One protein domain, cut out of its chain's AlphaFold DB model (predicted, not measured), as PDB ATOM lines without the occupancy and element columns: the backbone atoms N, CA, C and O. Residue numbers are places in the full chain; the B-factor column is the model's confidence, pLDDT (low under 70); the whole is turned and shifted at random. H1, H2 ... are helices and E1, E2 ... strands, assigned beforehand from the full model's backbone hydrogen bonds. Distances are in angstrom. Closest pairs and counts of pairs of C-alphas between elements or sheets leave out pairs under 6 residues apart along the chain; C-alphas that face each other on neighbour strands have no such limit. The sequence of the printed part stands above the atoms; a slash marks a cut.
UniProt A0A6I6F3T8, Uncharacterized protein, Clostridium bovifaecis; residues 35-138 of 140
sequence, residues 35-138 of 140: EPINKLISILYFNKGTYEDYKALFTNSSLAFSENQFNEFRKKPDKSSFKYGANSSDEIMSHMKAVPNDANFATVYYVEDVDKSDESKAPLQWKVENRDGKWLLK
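AT A GLANCE: This is residues 35 to 138 of the 140 residues of an uncharacterized protein of Clostridium bovifaecis (UniProt A0A6I6F3T8). A strongly twisted, curled sheet of four strands makes one side of the model, and H1 stands up from it, beginning near E4 and E3 and reaching away towards H2 and H3 on the far side. H4 packs on H1, just before the chain enters E1. The printed part has 104 residues, with four named helices and then four named strands in the antiparallel order E1 E2 E3 E4; the class is mixed. It is compact, with a radius of gyration of the C-alphas of 13.8 A and spans of 39 by 33 by 19 A.

IN THESE COORDINATES: Find C-alpha 96 at (12.576, 39.900, 22.121), where E1 begins and runs to 100. E2 is residues 105 to 110, 16.8 A; E3 124 to 131, 23.1 A; E4 134 to 137, ending at (25.623, 45.317, 18.053). H1, residues 35 to 46, starts at (22.083, 43.245, 26.691) and covers 15.5 A; H2 is 51 to 55, H3 67 to 75, 12.6 A, and H4 89 to 94.

HOW THE PARTS SIT: The strands form a meander, each the antiparallel neighbour of the one before, in three hairpins. Look for N 97 and O 109 at 2.8 A, N 108 and O 126 at 2.8 A, and N 136 and O 129 at 2.8 A. H1 is on the sheet; its closest C-alphas to E4 are Pro 36 and Leu 136, 5.7 A. It touches H4 at Ser 42 and Ser 89, C-alphas 5.7 A apart, at a steep tilt of 45 degrees, opposite ways. With residues 44 to 45 alone it touches H3, C-alphas of Leu 44 and Arg 74 closest at 5.8 A. With residues 39 to 43 alone it only just touches H2, with 3 pairs within 8 A, the closest C-alphas being Leu 40 and Tyr 54, 6.4 A. In H1, H2, H3 and H4 every O i to N i+4 pair is within hydrogen-bond range.

THE WHOLE: The C-alphas farthest apart are Asn 68 and Lys 116, 39.7 A. The printed part has no cut; H2 to H3, H3 to H4 and E2 to E3 are long links. No printed residue is under 70 in pLDDT.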
ATOM      1  N   GLU A  35      21.501  42.147  25.916       95.00
ATOM      2  CA  GLU A  35      22.083  43.245  26.691       95.00
ATOM      3  C   GLU A  35      22.370  44.505  25.855       95.00
ATOM      4  O   GLU A  35      21.892  45.583  26.235       95.00
ATOM      5  N   PRO A  36      23.102  44.428  24.721       96.94
ATOM      6  CA  PRO A  36      23.425  45.631  23.963       96.94
ATOM      7  C   PRO A  36      22.178  46.277  23.339       96.94
ATOM      8  O   PRO A  36      22.135  47.496  23.186       96.94
ATOM      9  N   ILE A  37      21.130  45.498  23.052       97.56
ATOM     10  CA  ILE A  37      19.859  45.995  22.502       97.56
ATOM     11  C   ILE A  37      19.051  46.712  23.584       97.56
ATOM     12  O   ILE A  37      18.561  47.817  23.350       97.56
ATOM     13  N   ASN A  38      18.974  46.149  24.794       96.69
ATOM     14  CA  ASN A  38      18.317  46.815  25.918       96.69
ATOM     15  C   ASN A  38      18.974  48.173  26.218       96.69
ATOM     16  O   ASN A  38      18.287  49.184  26.386       96.69
ATOM     17  N   LYS A  39      20.315  48.219  26.221       97.06
ATOM     18  CA  LYS A  39      21.076  49.466  26.386       97.06
ATOM     19  C   LYS A  39      20.804  50.446  25.247       97.06
ATOM     20  O   LYS A  39      20.507  51.605  25.523       97.06
ATOM     21  N   LEU A  40      20.828  49.991  23.992       97.38
ATOM     22  CA  LEU A  40      20.515  50.824  22.826       97.38
ATOM     23  C   LEU A  40      19.143  51.490  22.968       97.38
ATOM     24  O   LEU A  40      19.030  52.709  22.844       97.38
ATOM     25  N   ILE A  41      18.115  50.693  23.270       96.94
ATOM     26  CA  ILE A  41      16.735  51.164  23.409       96.94
ATOM     27  C   ILE A  41      16.624  52.154  24.572       96.94
ATOM     28  O   ILE A  41      16.067  53.244  24.425       96.94
ATOM     29  N   SER A  42      17.203  51.798  25.717       96.56
ATOM     30  CA  SER A  42      17.213  52.627  26.922       96.56
ATOM     31  C   SER A  42      17.871  53.989  26.682       96.56
ATOM     32  O   SER A  42      17.325  55.018  27.093       96.56
ATOM     33  N   ILE A  43      19.007  54.020  25.982       97.19
ATOM     34  CA  ILE A  43      19.731  55.258  25.687       97.19
ATOM     35  C   ILE A  43      18.956  56.110  24.675       97.19
ATOM     36  O   ILE A  43      18.705  57.288  24.936       97.19
ATOM     37  N   LEU A  44      18.568  55.529  23.535       96.44
ATOM     38  CA  LEU A  44      18.002  56.283  22.413       96.44
ATOM     39  C   LEU A  44      16.557  56.732  22.652       96.44
ATOM     40  O   LEU A  44      16.193  57.836  22.258       96.44
ATOM     41  N   TYR A  45      15.731  55.907  23.299       96.38
ATOM     42  CA  TYR A  45      14.286  56.152  23.389       96.38
ATOM     43  C   TYR A  45      13.806  56.559  24.783       96.38
ATOM     44  O   TYR A  45      12.710  57.119  24.907       96.38
ATOM     45  N   PHE A  46      14.611  56.300  25.818       95.19
ATOM     46  CA  PHE A  46      14.270  56.567  27.222       95.19
ATOM     47  C   PHE A  46      15.305  57.429  27.950       95.19
ATOM     48  O   PHE A  46      15.210  57.613  29.161       95.19
ATOM     49  N   ASN A  47      16.266  57.999  27.219       93.75
ATOM     50  CA  ASN A  47      17.266  58.928  27.737       93.75
ATOM     51  C   ASN A  47      18.140  58.390  28.889       93.75
ATOM     52  O   ASN A  47      18.657  59.173  29.686       93.75
ATOM     53  N   LYS A  48      18.354  57.071  28.962       94.81
ATOM     54  CA  LYS A  48      19.156  56.419  30.010       94.81
ATOM     55  C   LYS A  48      20.596  56.149  29.552       94.81
ATOM     56  O   LYS A  48      20.951  55.006  29.287       94.81
ATOM     57  N   GLY A  49      21.417  57.198  29.457       95.69
ATOM     58  CA  GLY A  49      22.862  57.092  29.193       95.69
ATOM     59  C   GLY A  49      23.426  58.216  28.320       95.69
ATOM     60  O   GLY A  49      22.719  59.166  27.962       95.69
ATOM     61  N   THR A  50      24.711  58.107  27.991       97.44
ATOM     62  CA  THR A  50      25.501  59.096  27.239       97.44
ATOM     63  C   THR A  50      25.771  58.663  25.793       97.44
ATOM     64  O   THR A  50      25.456  57.544  25.384       97.44
ATOM     65  N   TYR A  51      26.357  59.562  24.997       97.69
ATOM     66  CA  TYR A  51      26.828  59.237  23.650       97.69
ATOM     67  C   TYR A  51      27.976  58.211  23.659       97.69
ATOM     68  O   TYR A  51      28.029  57.332  22.797       97.69
ATOM     69  N   GLU A  52      28.864  58.274  24.655       98.00
ATOM     70  CA  GLU A  52      29.943  57.292  24.814       98.00
ATOM     71  C   GLU A  52      29.393  55.902  25.145       98.00
ATOM     72  O   GLU A  52      29.817  54.918  24.535       98.00
ATOM     73  N   ASP A  53      28.380  55.825  26.017       97.69
ATOM     74  CA  ASP A  53      27.688  54.565  26.311       97.69
ATOM     75  C   ASP A  53      27.072  53.962  25.045       97.69
ATOM     76  O   ASP A  53      27.166  52.756  24.830       97.69
ATOM     77  N   TYR A  54      26.477  54.803  24.190       97.94
ATOM     78  CA  TYR A  54      25.876  54.394  22.921       97.94
ATOM     79  C   TYR A  54      26.912  53.848  21.934       97.94
ATOM     80  O   TYR A  54      26.744  52.743  21.420       97.94
ATOM     81  N   LYS A  55      28.004  54.579  21.686       97.62
ATOM     82  CA  LYS A  55      29.061  54.134  20.761       97.62
ATOM     83  C   LYS A  55      29.696  52.815  21.196       97.62
ATOM     84  O   LYS A  55      30.031  51.991  20.347       97.62
ATOM     85  N   ALA A  56      29.841  52.608  22.504       97.00
ATOM     86  CA  ALA A  56      30.445  51.409  23.077       97.00
ATOM     87  C   ALA A  56      29.600  50.131  22.902       97.00
ATOM     88  O   ALA A  56      30.069  49.044  23.262       97.00
ATOM     89  N   LEU A  57      28.372  50.247  22.378       97.50
ATOM     90  CA  LEU A  57      27.511  49.109  22.057       97.50
ATOM     91  C   LEU A  57      27.874  48.440  20.735       97.50
ATOM     92  O   LEU A  57      27.448  47.315  20.517       97.50
ATOM     93  N   PHE A  58      28.613  49.108  19.850       97.88
ATOM     94  CA  PHE A  58      28.812  48.658  18.476       97.88
ATOM     95  C   PHE A  58      30.123  47.898  18.284       97.88
ATOM     96  O   PHE A  58      31.143  48.213  18.895       97.88
ATOM     97  N   THR A  59      30.112  46.932  17.365       97.19
ATOM     98  CA  THR A  59      31.320  46.233  16.905       97.19
ATOM     99  C   THR A  59      32.316  47.162  16.216       97.19
ATOM    100  O   THR A  59      33.523  46.918  16.274       97.19
ATOM    101  N   ASN A  60      31.815  48.223  15.578       96.25
ATOM    102  CA  ASN A  60      32.604  49.299  15.010       96.25
ATOM    103  C   ASN A  60      31.993  50.650  15.409       96.25
ATOM    104  O   ASN A  60      31.040  51.134  14.798       96.25
ATOM    105  N   SER A  61      32.568  51.291  16.426       94.88
ATOM    106  CA  SER A  61      32.081  52.579  16.933       94.88
ATOM    107  C   SER A  61      32.200  53.723  15.923       94.88
ATOM    108  O   SER A  61      31.514  54.728  16.079       94.88
ATOM    109  N   SER A  62      33.049  53.598  14.894       94.00
ATOM    110  CA  SER A  62      33.202  54.632  13.856       94.00
ATOM    111  C   SER A  62      32.016  54.707  12.888       94.00
ATOM    112  O   SER A  62      31.830  55.730  12.236       94.00
ATOM    113  N   LEU A  63      31.203  53.647  12.824       93.56
ATOM    114  CA  LEU A  63      29.994  53.574  12.001       93.56
ATOM    115  C   LEU A  63      28.717  53.889  12.796       93.56
ATOM    116  O   LEU A  63      27.617  53.843  12.247       93.56
ATOM    117  N   ALA A  64      28.840  54.178  14.094       94.81
ATOM    118  CA  ALA A  64      27.726  54.668  14.894       94.81
ATOM    119  C   ALA A  64      27.341  56.095  14.460       94.81
ATOM    120  O   ALA A  64      28.116  56.791  13.801       94.81
ATOM    121  N   PHE A  65      26.146  56.554  14.844       93.62
ATOM    122  CA  PHE A  65      25.763  57.953  14.636       93.62
ATOM    123  C   PHE A  65      26.811  58.901  15.212       93.62
ATOM    124  O   PHE A  65      27.386  58.615  16.256       93.62
ATOM    125  N   SER A  66      27.007  60.050  14.569       96.69
ATOM    126  CA  SER A  66      27.736  61.160  15.188       96.69
ATOM    127  C   SER A  66      27.008  61.663  16.440       96.69
ATOM    128  O   SER A  66      25.797  61.485  16.583       96.69
ATOM    129  N   GLU A  67      27.720  62.369  17.320       97.50
ATOM    130  CA  GLU A  67      27.131  62.930  18.542       97.50
ATOM    131  C   GLU A  67      25.960  63.872  18.235       97.50
ATOM    132  O   GLU A  67      24.933  63.850  18.911       97.50
ATOM    133  N   ASN A  68      26.075  64.657  17.161       97.75
ATOM    134  CA  ASN A  68      24.998  65.540  16.730       97.75
ATOM    135  C   ASN A  68      23.754  64.742  16.301       97.75
ATOM    136  O   ASN A  68      22.654  65.027  16.762       97.75
ATOM    137  N   GLN A  69      23.920  63.699  15.479       97.06
ATOM    138  CA  GLN A  69      22.811  62.823  15.073       97.06
ATOM    139  C   GLN A  69      22.171  62.110  16.272       97.06
ATOM    140  O   GLN A  69      20.947  62.027  16.360       97.06
ATOM    141  N   PHE A  70      22.988  61.640  17.214       97.31
ATOM    142  CA  PHE A  70      22.533  61.045  18.466       97.31
ATOM    143  C   PHE A  70      21.679  62.018  19.291       97.31
ATOM    144  O   PHE A  70      20.586  61.665  19.742       97.31
ATOM    145  N   ASN A  71      22.149  63.256  19.457       96.56
ATOM    146  CA  ASN A  71      21.438  64.281  20.212       96.56
ATOM    147  C   ASN A  71      20.136  64.700  19.518       96.56
ATOM    148  O   ASN A  71      19.112  64.824  20.188       96.56
ATOM    149  N   GLU A  72      20.140  64.872  18.193       96.44
ATOM    150  CA  GLU A  72      18.920  65.188  17.437       96.44
ATOM    151  C   GLU A  72      17.873  64.077  17.549       96.44
ATOM    152  O   GLU A  72      16.706  64.366  17.819       96.44
ATOM    153  N   PHE A  73      18.284  62.808  17.436       95.56
ATOM    154  CA  PHE A  73      17.380  61.669  17.601       95.56
ATOM    155  C   PHE A  73      16.666  61.708  18.961       95.56
ATOM    156  O   PHE A  73      15.442  61.590  19.054       95.56
ATOM    157  N   ARG A  74      17.431  61.931  20.035       94.56
ATOM    158  CA  ARG A  74      16.934  61.890  21.417       94.56
ATOM    159  C   ARG A  74      16.042  63.067  21.808       94.56
ATOM    160  O   ARG A  74      15.346  62.976  22.820       94.56
ATOM    161  N   LYS A  75      16.013  64.158  21.035       95.06
ATOM    162  CA  LYS A  75      15.088  65.279  21.287       95.06
ATOM    163  C   LYS A  75      13.630  64.876  21.077       95.06
ATOM    164  O   LYS A  75      12.755  65.378  21.780       95.06
ATOM    165  N   LYS A  76      13.362  64.004  20.100       92.44
ATOM    166  CA  LYS A  76      12.013  63.534  19.746       92.44
ATOM    167  C   LYS A  76      12.064  62.062  19.310       92.44
ATOM    168  O   LYS A  76      11.883  61.780  18.127       92.44
ATOM    169  N   PRO A  77      12.321  61.126  20.238       90.38
ATOM    170  CA  PRO A  77      12.458  59.720  19.891       90.38
ATOM    171  C   PRO A  77      11.110  59.152  19.438       90.38
ATOM    172  O   PRO A  77      10.170  59.063  20.234       90.38
ATOM    173  N   ASP A  78      11.027  58.742  18.173       91.38
ATOM    174  CA  ASP A  78       9.839  58.095  17.622       91.38
ATOM    175  C   ASP A  78       9.822  56.601  17.958       91.38
ATOM    176  O   ASP A  78      10.646  55.827  17.477       91.38
ATOM    177  N   LYS A  79       8.854  56.188  18.777       92.94
ATOM    178  CA  LYS A  79       8.677  54.792  19.191       92.94
ATOM    179  C   LYS A  79       7.711  54.011  18.291       92.94
ATOM    180  O   LYS A  79       7.421  52.865  18.605       92.94
ATOM    181  N   SER A  80       7.237  54.582  17.181       91.81
ATOM    182  CA  SER A  80       6.257  53.960  16.268       91.81
ATOM    183  C   SER A  80       6.679  52.591  15.720       91.81
ATOM    184  O   SER A  80       5.836  51.759  15.390       91.81
ATOM    185  N   SER A  81       7.989  52.332  15.659       89.81
ATOM    186  CA  SER A  81       8.545  51.043  15.235       89.81
ATOM    187  C   SER A  81       8.327  49.922  16.266       89.81
ATOM    188  O   SER A  81       8.332  48.745  15.902       89.81
ATOM    189  N   PHE A  82       8.088  50.266  17.536       94.81
ATOM    190  CA  PHE A  82       7.770  49.324  18.609       94.81
ATOM    191  C   PHE A  82       6.256  49.110  18.699       94.81
ATOM    192  O   PHE A  82       5.547  49.791  19.435       94.81
ATOM    193  N   LYS A  83       5.743  48.160  17.914       90.94
ATOM    194  CA  LYS A  83       4.301  47.867  17.810       90.94
ATOM    195  C   LYS A  83       3.696  47.191  19.052       90.94
ATOM    196  O   LYS A  83       2.482  47.219  19.222       90.94
ATOM    197  N   TYR A  84       4.529  46.590  19.894       90.25
ATOM    198  CA  TYR A  84       4.166  45.721  21.017       90.25
ATOM    199  C   TYR A  84       4.869  46.185  22.310       90.25
ATOM    200  O   TYR A  84       6.080  46.020  22.458       90.25
ATOM    201  N   GLY A  85       4.133  46.830  23.221       83.69
ATOM    202  CA  GLY A  85       4.670  47.284  24.513       83.69
ATOM    203  C   GLY A  85       5.780  48.340  24.398       83.69
ATOM    204  O   GLY A  85       6.948  48.036  24.599       83.69
ATOM    205  N   ALA A  86       5.428  49.587  24.064       90.19
ATOM    206  CA  ALA A  86       6.388  50.672  23.808       90.19
ATOM    207  C   ALA A  86       6.574  51.659  24.978       90.19
ATOM    208  O   ALA A  86       7.252  52.681  24.816       90.19
ATOM    209  N   ASN A  87       5.973  51.406  26.148       91.75
ATOM    210  CA  ASN A  87       5.985  52.381  27.245       91.75
ATOM    211  C   ASN A  87       7.293  52.359  28.041       91.75
ATOM    212  O   ASN A  87       7.639  53.350  28.687       91.75
ATOM    213  N   SER A  88       8.034  51.251  27.996       93.12
ATOM    214  CA  SER A  88       9.318  51.100  28.678       93.12
ATOM    215  C   SER A  88      10.279  50.212  27.888       93.12
ATOM    216  O   SER A  88       9.864  49.462  27.007       93.12
ATOM    217  N   SER A  89      11.572  50.283  28.218       93.38
ATOM    218  CA  SER A  89      12.565  49.337  27.700       93.38
ATOM    219  C   SER A  89      12.171  47.899  28.020       93.38
ATOM    220  O   SER A  89      12.260  47.042  27.155       93.38
ATOM    221  N   ASP A  90      11.687  47.646  29.234       92.38
ATOM    222  CA  ASP A  90      11.407  46.296  29.721       92.38
ATOM    223  C   ASP A  90      10.200  45.675  29.005       92.38
ATOM    224  O   ASP A  90      10.241  44.496  28.654       92.38
ATOM    225  N   GLU A  91       9.165  46.474  28.711       94.44
ATOM    226  CA  GLU A  91       8.051  46.043  27.857       94.44
ATOM    227  C   GLU A  91       8.557  45.654  26.464       94.44
ATOM    228  O   GLU A  91       8.295  44.540  26.016       94.44
ATOM    229  N   ILE A  92       9.364  46.505  25.822       95.69
ATOM    230  CA  ILE A  92       9.925  46.215  24.495       95.69
ATOM    231  C   ILE A  92      10.789  44.944  24.537       95.69
ATOM    232  O   ILE A  92      10.701  44.098  23.649       95.69
ATOM    233  N   MET A  93      11.612  44.786  25.575       94.94
ATOM    234  CA  MET A  93      12.490  43.625  25.732       94.94
ATOM    235  C   MET A  93      11.719  42.326  25.989       94.94
ATOM    236  O   MET A  93      12.220  41.257  25.645       94.94
ATOM    237  N   SER A  94      10.500  42.387  26.540       94.56
ATOM    238  CA  SER A  94       9.653  41.199  26.748       94.56
ATOM    239  C   SER A  94       9.196  40.537  25.440       94.56
ATOM    240  O   SER A  94       8.859  39.356  25.424       94.56
ATOM    241  N   HIS A  95       9.273  41.283  24.340       95.44
ATOM    242  CA  HIS A  95       8.941  40.868  22.982       95.44
ATOM    243  C   HIS A  95      10.172  40.428  22.169       95.44
ATOM    244  O   HIS A  95      10.093  40.270  20.952       95.44
ATOM    245  N   MET A  96      11.336  40.260  22.808       94.88
ATOM    246  CA  MET A  96      12.576  39.900  22.121       94.88
ATOM    247  C   MET A  96      12.800  38.390  22.103       94.88
ATOM    248  O   MET A  96      12.796  37.724  23.139       94.88
ATOM    249  N   LYS A  97      13.094  37.865  20.916       94.25
ATOM    250  CA  LYS A  97      13.456  36.468  20.675       94.25
ATOM    251  C   LYS A  97      14.846  36.408  20.052       94.25
ATOM    252  O   LYS A  97      15.085  37.014  19.013       94.25
ATOM    253  N   ALA A  98      15.772  35.693  20.684       94.19
ATOM    254  CA  ALA A  98      17.112  35.480  20.141       94.19
ATOM    255  C   ALA A  98      17.183  34.141  19.404       94.19
ATOM    256  O   ALA A  98      16.817  33.107  19.959       94.19
ATOM    257  N   VAL A  99      17.719  34.167  18.188       94.31
ATOM    258  CA  VAL A  99      18.068  32.984  17.402       94.31
ATOM    259  C   VAL A  99      19.590  32.957  17.256       94.31
ATOM    260  O   VAL A  99      20.149  33.819  16.568       94.31
ATOM    261  N   PRO A 100      20.288  32.019  17.918       93.56
ATOM    262  CA  PRO A 100      21.721  31.835  17.728       93.56
ATOM    263  C   PRO A 100      22.016  31.448  16.276       93.56
ATOM    264  O   PRO A 100      21.414  30.518  15.741       93.56
ATOM    265  N   ASN A 101      22.942  32.161  15.644       91.50
ATOM    266  CA  ASN A 101      23.483  31.793  14.339       91.50
ATOM    267  C   ASN A 101      24.680  30.844  14.514       91.50
ATOM    268  O   ASN A 101      24.818  29.890  13.754       91.50
ATOM    269  N   ASP A 102      25.500  31.084  15.542       92.69
ATOM    270  CA  ASP A 102      26.566  30.202  16.024       92.69
ATOM    271  C   ASP A 102      26.925  30.545  17.494       92.69
ATOM    272  O   ASP A 102      26.135  31.176  18.199       92.69
ATOM    273  N   ALA A 103      28.092  30.105  17.982       89.06
ATOM    274  CA  ALA A 103      28.539  30.337  19.358       89.06
ATOM    275  C   ALA A 103      28.768  31.820  19.708       89.06
ATOM    276  O   ALA A 103      28.587  32.208  20.862       89.06
ATOM    277  N   ASN A 104      29.160  32.636  18.729       95.06
ATOM    278  CA  ASN A 104      29.517  34.041  18.913       95.06
ATOM    279  C   ASN A 104      28.551  34.996  18.206       95.06
ATOM    280  O   ASN A 104      28.654  36.201  18.406       95.06
ATOM    281  N   PHE A 105      27.609  34.503  17.405       96.25
ATOM    282  CA  PHE A 105      26.668  35.335  16.664       96.25
ATOM    283  C   PHE A 105      25.219  34.957  16.956       96.25
ATOM    284  O   PHE A 105      24.848  33.783  16.982       96.25
ATOM    285  N   ALA A 106      24.370  35.969  17.116       96.88
ATOM    286  CA  ALA A 106      22.928  35.790  17.228       96.88
ATOM    287  C   ALA A 106      22.175  36.899  16.491       96.88
ATOM    288  O   ALA A 106      22.639  38.039  16.388       96.88
ATOM    289  N   THR A 107      20.975  36.565  16.027       96.94
ATOM    290  CA  THR A 107      20.002  37.535  15.533       96.94
ATOM    291  C   THR A 107      18.876  37.641  16.550       96.94
ATOM    292  O   THR A 107      18.310  36.638  16.978       96.94
ATOM    293  N   VAL A 108      18.579  38.860  16.976       96.88
ATOM    294  CA  VAL A 108      17.511  39.160  17.922       96.88
ATOM    295  C   VAL A 108      16.372  39.819  17.170       96.88
ATOM    296  O   VAL A 108      16.562  40.846  16.523       96.88
ATOM    297  N   TYR A 109      15.195  39.226  17.283       96.94
ATOM    298  CA  TYR A 109      13.967  39.659  16.643       96.94
ATOM    299  C   TYR A 109      13.030  40.250  17.681       96.94
ATOM    300  O   TYR A 109      12.883  39.706  18.773       96.94
ATOM    301  N   TYR A 110      12.366  41.338  17.318       96.88
ATOM    302  CA  TYR A 110      11.265  41.893  18.091       96.88
ATOM    303  C   TYR A 110       9.948  41.409  17.493       96.88
ATOM    304  O   TYR A 110       9.661  41.687  16.329       96.88
ATOM    305  N   VAL A 111       9.174  40.655  18.268       95.81
ATOM    306  CA  VAL A 111       8.003  39.897  17.808       95.81
ATOM    307  C   VAL A 111       6.790  40.128  18.707       95.81
ATOM    308  O   VAL A 111       6.925  40.531  19.854       95.81
ATOM    309  N   GLU A 112       5.584  39.862  18.209       94.44
ATOM    310  CA  GLU A 112       4.355  40.044  18.997       94.44
ATOM    311  C   GLU A 112       4.294  39.104  20.208       94.44
ATOM    312  O   GLU A 112       4.015  39.530  21.324       94.44
ATOM    313  N   ASP A 113       4.601  37.830  19.990       93.00
ATOM    314  CA  ASP A 113       4.597  36.768  20.999       93.00
ATOM    315  C   ASP A 113       5.832  35.885  20.777       93.00
ATOM    316  O   ASP A 113       6.008  35.324  19.691       93.00
ATOM    317  N   VAL A 114       6.698  35.779  21.787       91.00
ATOM    318  CA  VAL A 114       7.988  35.073  21.697       91.00
ATOM    319  C   VAL A 114       7.850  33.574  21.413       91.00
ATOM    320  O   VAL A 114       8.751  32.991  20.803       91.00
ATOM    321  N   ASP A 115       6.721  32.969  21.788       90.88
ATOM    322  CA  ASP A 115       6.474  31.533  21.652       90.88
ATOM    323  C   ASP A 115       5.771  31.191  20.333       90.88
ATOM    324  O   ASP A 115       5.941  30.093  19.799       90.88
ATOM    325  N   LYS A 116       4.975  32.124  19.794       89.94
ATOM    326  CA  LYS A 116       4.109  31.867  18.626       89.94
ATOM    327  C   LYS A 116       4.563  32.535  17.338       89.94
ATOM    328  O   LYS A 116       4.110  32.144  16.262       89.94
ATOM    329  N   SER A 117       5.392  33.568  17.430       89.81
ATOM    330  CA  SER A 117       5.731  34.380  16.262       89.81
ATOM    331  C   SER A 117       6.839  33.758  15.425       89.81
ATOM    332  O   SER A 117       7.823  33.226  15.941       89.81
ATOM    333  N   ASP A 118       6.666  33.913  14.118       89.69
ATOM    334  CA  ASP A 118       7.665  33.654  13.088       89.69
ATOM    335  C   ASP A 118       8.594  34.872  12.964       89.69
ATOM    336  O   ASP A 118       8.138  36.000  12.744       89.69
ATOM    337  N   GLU A 119       9.897  34.641  13.099       89.38
ATOM    338  CA  GLU A 119      10.937  35.664  13.029       89.38
ATOM    339  C   GLU A 119      10.955  36.401  11.683       89.38
ATOM    340  O   GLU A 119      11.306  37.580  11.634       89.38
ATOM    341  N   SER A 120      10.521  35.759  10.592       89.62
ATOM    342  CA  SER A 120      10.453  36.378   9.259       89.62
ATOM    343  C   SER A 120       9.440  37.524   9.169       89.62
ATOM    344  O   SER A 120       9.513  38.349   8.256       89.62
ATOM    345  N   LYS A 121       8.508  37.600  10.125       90.38
ATOM    346  CA  LYS A 121       7.495  38.659  10.232       90.38
ATOM    347  C   LYS A 121       7.858  39.721  11.267       90.38
ATOM    348  O   LYS A 121       7.064  40.635  11.498       90.38
ATOM    349  N   ALA A 122       9.026  39.608  11.899       94.06
ATOM    350  CA  ALA A 122       9.462  40.544  12.919       94.06
ATOM    351  C   ALA A 122       9.602  41.961  12.328       94.06
ATOM    352  O   ALA A 122      10.331  42.149  11.352       94.06
ATOM    353  N   PRO A 123       8.941  42.983  12.900       93.38
ATOM    354  CA  PRO A 123       9.089  44.364  12.439       93.38
ATOM    355  C   PRO A 123      10.503  44.925  12.617       93.38
ATOM    356  O   PRO A 123      10.877  45.843  11.891       93.38
ATOM    357  N   LEU A 124      11.273  44.414  13.583       96.31
ATOM    358  CA  LEU A 124      12.646  44.839  13.844       96.31
ATOM    359  C   LEU A 124      13.534  43.627  14.116       96.31
ATOM    360  O   LEU A 124      13.104  42.647  14.728       96.31
ATOM    361  N   GLN A 125      14.792  43.738  13.697       96.62
ATOM    362  CA  GLN A 125      15.833  42.761  13.984       96.62
ATOM    363  C   GLN A 125      17.174  43.452  14.249       96.62
ATOM    364  O   GLN A 125      17.478  44.490  13.656       96.62
ATOM    365  N   TRP A 126      18.002  42.829  15.082       97.75
ATOM    366  CA  TRP A 126      19.382  43.229  15.339       97.75
ATOM    367  C   TRP A 126      20.295  42.020  15.239       97.75
ATOM    368  O   TRP A 126      19.949  40.929  15.685       97.75
ATOM    369  N   LYS A 127      21.489  42.228  14.696       97.44
ATOM    370  CA  LYS A 127      22.564  41.239  14.759       97.44
ATOM    371  C   LYS A 127      23.497  41.610  15.896       97.44
ATOM    372  O   LYS A 127      23.834  42.784  16.058       97.44
ATOM    373  N   VAL A 128      23.921  40.613  16.658       98.00
ATOM    374  CA  VAL A 128      24.877  40.791  17.748       98.00
ATOM    375  C   VAL A 128      26.016  39.790  17.647       98.00
ATOM    376  O   VAL A 128      25.838  38.666  17.175       98.00
ATOM    377  N   GLU A 129      27.185  40.229  18.090       97.25
ATOM    378  CA  GLU A 129      28.431  39.474  18.093       97.25
ATOM    379  C   GLU A 129      29.022  39.470  19.506       97.25
ATOM    380  O   GLU A 129      29.086  40.514  20.159       97.25
ATOM    381  N   ASN A 130      29.452  38.306  19.980       96.12
ATOM    382  CA  ASN A 130      30.201  38.145  21.213       96.12
ATOM    383  C   ASN A 130      31.702  38.279  20.924       96.12
ATOM    384  O   ASN A 130      32.269  37.474  20.186       96.12
ATOM    385  N   ARG A 131      32.342  39.283  21.527       94.44
ATOM    386  CA  ARG A 131      33.797  39.461  21.528       94.44
ATOM    387  C   ARG A 131      34.296  39.398  22.960       94.44
ATOM    388  O   ARG A 131      33.900  40.220  23.784       94.44
ATOM    389  N   ASP A 132      35.138  38.411  23.252       91.75
ATOM    390  CA  ASP A 132      35.766  38.221  24.566       91.75
ATOM    391  C   ASP A 132      34.762  38.206  25.738       91.75
ATOM    392  O   ASP A 132      35.003  38.764  26.808       91.75
ATOM    393  N   GLY A 133      33.597  37.581  25.534       90.25
ATOM    394  CA  GLY A 133      32.537  37.477  26.538       90.25
ATOM    395  C   GLY A 133      31.574  38.668  26.578       90.25
ATOM    396  O   GLY A 133      30.621  38.639  27.357       90.25
ATOM    397  N   LYS A 134      31.775  39.692  25.739       94.44
ATOM    398  CA  LYS A 134      30.908  40.871  25.643       94.44
ATOM    399  C   LYS A 134      30.102  40.854  24.345       94.44
ATOM    400  O   LYS A 134      30.668  40.857  23.255       94.44
ATOM    401  N   TRP A 135      28.777  40.918  24.458       96.44
ATOM    402  CA  TRP A 135      27.881  41.076  23.309       96.44
ATOM    403  C   TRP A 135      27.835  42.532  22.825       96.44
ATOM    404  O   TRP A 135      27.656  43.457  23.620       96.44
ATOM    405  N   LEU A 136      27.961  42.726  21.514       97.44
ATOM    406  CA  LEU A 136      27.945  44.018  20.823       97.44
ATOM    407  C   LEU A 136      26.975  43.977  19.637       97.44
ATOM    408  O   LEU A 136      26.781  42.930  19.024       97.44
ATOM    409  N   LEU A 137      26.389  45.119  19.282       98.06
ATOM    410  CA  LEU A 137      25.623  45.317  18.053       98.06
ATOM    411  C   LEU A 137      26.555  45.233  16.851       98.06
ATOM    412  O   LEU A 137      27.489  46.030  16.724       98.06
ATOM    413  N   LYS A 138      26.269  44.296  15.952       97.06
ATOM    414  CA  LYS A 138      27.007  44.144  14.706       97.06
ATOM    415  C   LYS A 138      26.584  45.230  13.718       97.06
ATOM    416  O   LYS A 138      25.401  45.365  13.408       97.06
TER     417      LYS A 138